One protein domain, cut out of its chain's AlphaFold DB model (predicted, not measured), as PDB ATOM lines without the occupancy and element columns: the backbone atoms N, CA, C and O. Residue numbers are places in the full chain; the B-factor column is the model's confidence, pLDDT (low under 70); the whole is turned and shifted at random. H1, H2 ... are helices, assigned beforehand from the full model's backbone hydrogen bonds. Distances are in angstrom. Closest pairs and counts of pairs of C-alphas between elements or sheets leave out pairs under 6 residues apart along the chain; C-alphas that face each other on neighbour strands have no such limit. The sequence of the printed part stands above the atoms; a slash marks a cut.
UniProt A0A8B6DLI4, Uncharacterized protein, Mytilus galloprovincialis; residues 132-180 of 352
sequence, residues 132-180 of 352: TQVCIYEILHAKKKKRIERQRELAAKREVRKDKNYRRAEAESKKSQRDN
ATOM      1  N   THR A 132       9.159 -55.204 -33.162       39.22
ATOM      2  CA  THR A 132       8.251 -54.409 -32.316       39.22
ATOM      3  C   THR A 132       7.398 -53.443 -33.139       39.22
ATOM      4  O   THR A 132       6.240 -53.215 -32.780       39.22
ATOM      5  N   GLN A 133       7.900 -52.934 -34.272       38.69
ATOM      6  CA  GLN A 133       7.100 -52.100 -35.174       38.69
ATOM      7  C   GLN A 133       5.937 -52.892 -35.783       38.69
ATOM      8  O   GLN A 133       4.814 -52.388 -35.804       38.69
ATOM      9  N   VAL A 134       6.166 -54.143 -36.207       40.38
ATOM     10  CA  VAL A 134       5.126 -55.009 -36.796       40.38
ATOM     11  C   VAL A 134       3.981 -55.250 -35.807       40.38
ATOM     12  O   VAL A 134       2.822 -54.988 -36.129       40.38
ATOM     13  N   CYS A 135       4.288 -55.667 -34.574       41.12
ATOM     14  CA  CYS A 135       3.254 -55.956 -33.574       41.12
ATOM     15  C   CYS A 135       2.455 -54.693 -33.178       41.12
ATOM     16  O   CYS A 135       1.224 -54.722 -33.064       41.12
ATOM     17  N   ILE A 136       3.126 -53.540 -33.055       45.78
ATOM     18  CA  ILE A 136       2.462 -52.246 -32.827       45.78
ATOM     19  C   ILE A 136       1.579 -51.865 -34.029       45.78
ATOM     20  O   ILE A 136       0.441 -51.426 -33.836       45.78
ATOM     21  N   TYR A 137       2.052 -52.068 -35.260       48.72
ATOM     22  CA  TYR A 137       1.324 -51.774 -36.494       48.72
ATOM     23  C   TYR A 137       0.055 -52.627 -36.645       48.72
ATOM     24  O   TYR A 137      -1.000 -52.087 -36.990       48.72
ATOM     25  N   GLU A 138       0.094 -53.915 -36.296       54.75
ATOM     26  CA  GLU A 138      -1.094 -54.781 -36.257       54.75
ATOM     27  C   GLU A 138      -2.121 -54.314 -35.215       54.75
ATOM     28  O   GLU A 138      -3.313 -54.185 -35.520       54.75
ATOM     29  N   ILE A 139      -1.675 -53.979 -33.999       56.38
ATOM     30  CA  ILE A 139      -2.537 -53.435 -32.938       56.38
ATOM     31  C   ILE A 139      -3.171 -52.105 -33.382       56.38
ATOM     32  O   ILE A 139      -4.358 -51.857 -33.125       56.38
ATOM     33  N   LEU A 140      -2.415 -51.248 -34.072       54.06
ATOM     34  CA  LEU A 140      -2.909 -49.996 -34.645       54.06
ATOM     35  C   LEU A 140      -3.899 -50.239 -35.795       54.06
ATOM     36  O   LEU A 140      -4.935 -49.574 -35.831       54.06
ATOM     37  N   HIS A 141      -3.669 -51.218 -36.674       65.06
ATOM     38  CA  HIS A 141      -4.622 -51.613 -37.721       65.06
ATOM     39  C   HIS A 141      -5.914 -52.187 -37.147       65.06
ATOM     40  O   HIS A 141      -6.999 -51.786 -37.568       65.06
ATOM     41  N   ALA A 142      -5.842 -53.045 -36.129       66.75
ATOM     42  CA  ALA A 142      -7.021 -53.562 -35.434       66.75
ATOM     43  C   ALA A 142      -7.832 -52.432 -34.768       66.75
ATOM     44  O   ALA A 142      -9.064 -52.392 -34.878       66.75
ATOM     45  N   LYS A 143      -7.154 -51.458 -34.140       60.41
ATOM     46  CA  LYS A 143      -7.779 -50.231 -33.605       60.41
ATOM     47  C   LYS A 143      -8.385 -49.362 -34.720       60.41
ATOM     48  O   LYS A 143      -9.509 -48.885 -34.558       60.41
ATOM     49  N   LYS A 144      -7.701 -49.196 -35.859       73.44
ATOM     50  CA  LYS A 144      -8.159 -48.439 -37.044       73.44
ATOM     51  C   LYS A 144      -9.398 -49.083 -37.671       73.44
ATOM     52  O   LYS A 144     -10.392 -48.393 -37.881       73.44
ATOM     53  N   LYS A 145      -9.409 -50.410 -37.845       74.19
ATOM     54  CA  LYS A 145     -10.563 -51.195 -38.317       74.19
ATOM     55  C   LYS A 145     -11.775 -51.019 -37.393       74.19
ATOM     56  O   LYS A 145     -12.828 -50.605 -37.868       74.19
ATOM     57  N   LYS A 146     -11.602 -51.163 -36.071       71.19
ATOM     58  CA  LYS A 146     -12.652 -50.890 -35.060       71.19
ATOM     59  C   LYS A 146     -13.059 -49.410 -34.935       71.19
ATOM     60  O   LYS A 146     -14.058 -49.104 -34.276       71.19
ATOM     61  N   ARG A 147     -12.296 -48.464 -35.497       73.94
ATOM     62  CA  ARG A 147     -12.670 -47.039 -35.605       73.94
ATOM     63  C   ARG A 147     -13.512 -46.797 -36.860       73.94
ATOM     64  O   ARG A 147     -14.562 -46.176 -36.747       73.94
ATOM     65  N   ILE A 148     -13.109 -47.363 -37.998       77.88
ATOM     66  CA  ILE A 148     -13.856 -47.332 -39.269       77.88
ATOM     67  C   ILE A 148     -15.212 -48.035 -39.124       77.88
ATOM     68  O   ILE A 148     -16.227 -47.521 -39.582       77.88
ATOM     69  N   GLU A 149     -15.256 -49.179 -38.444       80.94
ATOM     70  CA  GLU A 149     -16.486 -49.930 -38.164       80.94
ATOM     71  C   GLU A 149     -17.483 -49.105 -37.335       80.94
ATOM     72  O   GLU A 149     -18.621 -48.916 -37.757       80.94
ATOM     73  N   ARG A 150     -17.026 -48.478 -36.239       81.12
ATOM     74  CA  ARG A 150     -17.841 -47.520 -35.468       81.12
ATOM     75  C   ARG A 150     -18.229 -46.277 -36.271       81.12
ATOM     76  O   ARG A 150     -19.321 -45.758 -36.076       81.12
ATOM     77  N   GLN A 151     -17.391 -45.795 -37.191       81.19
ATOM     78  CA  GLN A 151     -17.763 -44.697 -38.095       81.19
ATOM     79  C   GLN A 151     -18.858 -45.115 -39.088       81.19
ATOM     80  O   GLN A 151     -19.775 -44.331 -39.315       81.19
ATOM     81  N   ARG A 152     -18.823 -46.343 -39.622       84.06
ATOM     82  CA  ARG A 152     -19.891 -46.908 -40.470       84.06
ATOM     83  C   ARG A 152     -21.190 -47.105 -39.689       84.06
ATOM     84  O   ARG A 152     -22.250 -46.722 -40.171       84.06
ATOM     85  N   GLU A 153     -21.109 -47.616 -38.463       83.38
ATOM     86  CA  GLU A 153     -22.253 -47.749 -37.553       83.38
ATOM     87  C   GLU A 153     -22.877 -46.379 -37.220       83.38
ATOM     88  O   GLU A 153     -24.095 -46.211 -37.283       83.38
ATOM     89  N   LEU A 154     -22.049 -45.372 -36.923       84.25
ATOM     90  CA  LEU A 154     -22.490 -43.994 -36.686       84.25
ATOM     91  C   LEU A 154     -23.052 -43.330 -37.950       84.25
ATOM     92  O   LEU A 154     -23.983 -42.537 -37.831       84.25
ATOM     93  N   ALA A 155     -22.533 -43.650 -39.139       86.31
ATOM     94  CA  ALA A 155     -23.076 -43.186 -40.413       86.31
ATOM     95  C   ALA A 155     -24.456 -43.804 -40.687       86.31
ATOM     96  O   ALA A 155     -25.409 -43.063 -40.903       86.31
ATOM     97  N   ALA A 156     -24.620 -45.123 -40.545       86.00
ATOM     98  CA  ALA A 156     -25.930 -45.775 -40.643       86.00
ATOM     99  C   ALA A 156     -26.935 -45.195 -39.624       86.00
ATOM    100  O   ALA A 156     -28.068 -44.865 -39.968       86.00
ATOM    101  N   LYS A 157     -26.492 -44.947 -38.383       83.00
ATOM    102  CA  LYS A 157     -27.272 -44.260 -37.332       83.00
ATOM    103  C   LYS A 157     -27.469 -42.748 -37.565       83.00
ATOM    104  O   LYS A 157     -28.153 -42.108 -36.763       83.00
ATOM    105  N   ARG A 158     -26.882 -42.154 -38.609       81.25
ATOM    106  CA  ARG A 158     -27.188 -40.795 -39.098       81.25
ATOM    107  C   ARG A 158     -28.175 -40.850 -40.261       81.25
ATOM    108  O   ARG A 158     -29.142 -40.099 -40.232       81.25
ATOM    109  N   GLU A 159     -27.987 -41.773 -41.201       83.44
ATOM    110  CA  GLU A 159     -28.912 -42.020 -42.315       83.44
ATOM    111  C   GLU A 159     -30.322 -42.352 -41.814       83.44
ATOM    112  O   GLU A 159     -31.259 -41.620 -42.110       83.44
ATOM    113  N   VAL A 160     -30.461 -43.341 -40.924       82.88
ATOM    114  CA  VAL A 160     -31.755 -43.717 -40.313       82.88
ATOM    115  C   VAL A 160     -32.370 -42.575 -39.477       82.88
ATOM    116  O   VAL A 160     -33.576 -42.531 -39.252       82.88
ATOM    117  N   ARG A 161     -31.571 -41.586 -39.048       77.94
ATOM    118  CA  ARG A 161     -32.062 -40.376 -38.362       77.94
ATOM    119  C   ARG A 161     -32.453 -39.233 -39.299       77.94
ATOM    120  O   ARG A 161     -32.965 -38.230 -38.805       77.94
ATOM    121  N   LYS A 162     -32.275 -39.355 -40.618       84.31
ATOM    122  CA  LYS A 162     -32.891 -38.421 -41.575       84.31
ATOM    123  C   LYS A 162     -34.415 -38.539 -41.508       84.31
ATOM    124  O   LYS A 162     -35.103 -37.516 -41.497       84.31
ATOM    125  N   ASP A 163     -34.939 -39.746 -41.313       87.44
ATOM    126  CA  ASP A 163     -36.376 -39.992 -41.211       87.44
ATOM    127  C   ASP A 163     -37.025 -39.256 -40.032       87.44
ATOM    128  O   ASP A 163     -36.583 -39.305 -38.878       87.44
ATOM    129  N   LYS A 164     -38.119 -38.548 -40.329       85.06
ATOM    130  CA  LYS A 164     -38.889 -37.767 -39.346       85.06
ATOM    131  C   LYS A 164     -39.641 -38.675 -38.365       85.06
ATOM    132  O   LYS A 164     -39.757 -38.340 -37.188       85.06
ATOM    133  N   ASN A 165     -40.088 -39.840 -38.837       87.62
ATOM    134  CA  ASN A 165     -40.829 -40.822 -38.042       87.62
ATOM    135  C   ASN A 165     -39.901 -41.585 -37.084       87.62
ATOM    136  O   ASN A 165     -40.206 -41.675 -35.897       87.62
ATOM    137  N   TYR A 166     -38.724 -42.027 -37.552       85.44
ATOM    138  CA  TYR A 166     -37.714 -42.653 -36.689       85.44
ATOM    139  C   TYR A 166     -37.290 -41.722 -35.544       85.44
ATOM    140  O   TYR A 166     -37.233 -42.144 -34.393       85.44
ATOM    141  N   ARG A 167     -37.061 -40.431 -35.833       80.19
ATOM    142  CA  ARG A 167     -36.711 -39.433 -34.808       80.19
ATOM    143  C   ARG A 167     -37.786 -39.255 -33.731       80.19
ATOM    144  O   ARG A 167     -37.423 -39.069 -32.573       80.19
ATOM    145  N   ARG A 168     -39.076 -39.325 -34.085       82.94
ATOM    146  CA  ARG A 168     -40.188 -39.280 -33.115       82.94
ATOM    147  C   ARG A 168     -40.208 -40.532 -32.237       82.94
ATOM    148  O   ARG A 168     -40.085 -40.406 -31.023       82.94
ATOM    149  N   ALA A 169     -40.199 -41.720 -32.843       85.06
ATOM    150  CA  ALA A 169     -40.181 -42.987 -32.110       85.06
ATOM    151  C   ALA A 169     -38.938 -43.141 -31.203       85.06
ATOM    152  O   ALA A 169     -39.045 -43.592 -30.062       85.06
ATOM    153  N   GLU A 170     -37.752 -42.716 -31.660       83.19
ATOM    154  CA  GLU A 170     -36.532 -42.715 -30.839       83.19
ATOM    155  C   GLU A 170     -36.634 -41.724 -29.662       83.19
ATOM    156  O   GLU A 170     -36.130 -42.010 -28.572       83.19
ATOM    157  N   ALA A 171     -37.292 -40.575 -29.846       81.06
ATOM    158  CA  ALA A 171     -37.518 -39.600 -28.779       81.06
ATOM    159  C   ALA A 171     -38.565 -40.079 -27.759       81.06
ATOM    160  O   ALA A 171     -38.337 -39.949 -26.560       81.06
ATOM    161  N   GLU A 172     -39.668 -40.678 -28.208       83.12
ATOM    162  CA  GLU A 172     -40.739 -41.224 -27.360       83.12
ATOM    163  C   GLU A 172     -40.259 -42.440 -26.549       83.12
ATOM    164  O   GLU A 172     -40.502 -42.521 -25.341       83.12
ATOM    165  N   SER A 173     -39.471 -43.328 -27.166       78.25
ATOM    166  CA  SER A 173     -38.779 -44.429 -26.481       78.25
ATOM    167  C   SER A 173     -37.807 -43.913 -25.407       78.25
ATOM    168  O   SER A 173     -37.846 -44.340 -24.254       78.25
ATOM    169  N   LYS A 174     -36.992 -42.897 -25.721       76.94
ATOM    170  CA  LYS A 174     -36.100 -42.273 -24.727       76.94
ATOM    171  C   LYS A 174     -36.842 -41.477 -23.656       76.94
ATOM    172  O   LYS A 174     -36.331 -41.373 -22.545       76.94
ATOM    173  N   LYS A 175     -38.009 -40.902 -23.959       76.12
ATOM    174  CA  LYS A 175     -38.845 -40.193 -22.983       76.12
ATOM    175  C   LYS A 175     -39.449 -41.184 -21.988       76.12
ATOM    176  O   LYS A 175     -39.186 -41.076 -20.799       76.12
ATOM    177  N   SER A 176     -40.118 -42.229 -22.467       70.56
ATOM    178  CA  SER A 176     -40.643 -43.311 -21.617       70.56
ATOM    179  C   SER A 176     -39.559 -44.008 -20.771       70.56
ATOM    180  O   SER A 176     -39.801 -44.309 -19.604       70.56
ATOM    181  N   GLN A 177     -38.329 -44.166 -21.278       66.00
ATOM    182  CA  GLN A 177     -37.171 -44.628 -20.486       66.00
ATOM    183  C   GLN A 177     -36.665 -43.621 -19.426       66.00
ATOM    184  O   GLN A 177     -36.035 -44.027 -18.447       66.00
ATOM    185  N   ARG A 178     -36.890 -42.313 -19.611       64.50
ATOM    186  CA  ARG A 178     -36.514 -41.244 -18.662       64.50
ATOM    187  C   ARG A 178     -37.576 -40.993 -17.602       64.50
ATOM    188  O   ARG A 178     -37.215 -40.661 -16.474       64.50
ATOM    189  N   ASP A 179     -38.839 -41.153 -17.960       69.56
ATOM    190  CA  ASP A 179     -39.973 -40.900 -17.074       69.56
ATOM    191  C   ASP A 179     -40.194 -42.112 -16.146       69.56
ATOM    192  O   ASP A 179     -40.553 -41.961 -14.983       69.56
ATOM    193  N   ASN A 180     -39.853 -43.324 -16.605       71.62
ATOM    194  CA  ASN A 180     -39.872 -44.539 -15.793       71.62
ATOM    195  C   ASN A 180     -38.603 -44.655 -14.906       71.62
ATOM    196  O   ASN A 180     -37.461 -44.697 -15.384       71.62
TER     197      ASN A 180
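AT A GLANCE: This is residues 132 to 180 of the 352 residues of an uncharacterized protein of Mytilus galloprovincialis (UniProt A0A8B6DLI4). The model is an open L of two helices, a long arm H1 and a shorter arm H2, joined at the corner by the four residues 160 to 163. The arms do not fold back on each other and there is no core; H1 makes most of the longest axis, and H2 stands off its far end. The printed part has 49 residues with two named helices, H1 then H2, and no named strand; the class is all helix. The whole is extended, with a radius of gyration of the C-alphas of 17.9 A and spans of 52 by 26 by 6 A.

IN THESE COORDINATES: H1 holds residues 132 to 159 and is 40.4 A long from first to last C-alpha. It begins at C-alpha 132 (8.251, -54.409, -32.316) and ends at C-alpha 159 (-28.912, -42.020, -42.315), the largest change being in x. H2 holds residues 164 to 179 and is 22.5 A long. It runs from C-alpha 164 (-38.889, -37.767, -39.346) to C-alpha 179 (-39.973, -40.900, -17.074), the largest change being in z.

HOW THE PARTS SIT: H1 and H2 are apart, with no C-alpha of the one within 8 A of the other. The link between them is tight, with 4 residues. Residues 132 to 160, of which 132 to 159 belong to H1, stand free. Residues 171 to 180, of which 171 to 179 belong to H2, also stand free. In H2 every O i to N i+4 pair is within hydrogen-bond range; in H1 23 of 24 are.

THE WHOLE: The two C-alphas farthest apart, those of Thr 132 and Asp 179, are 52.3 A apart. The printed part has no cut and no long link. The mean pLDDT of the printed part is 72.6, and residues 132 to 143 and 177 to 179 are under 70.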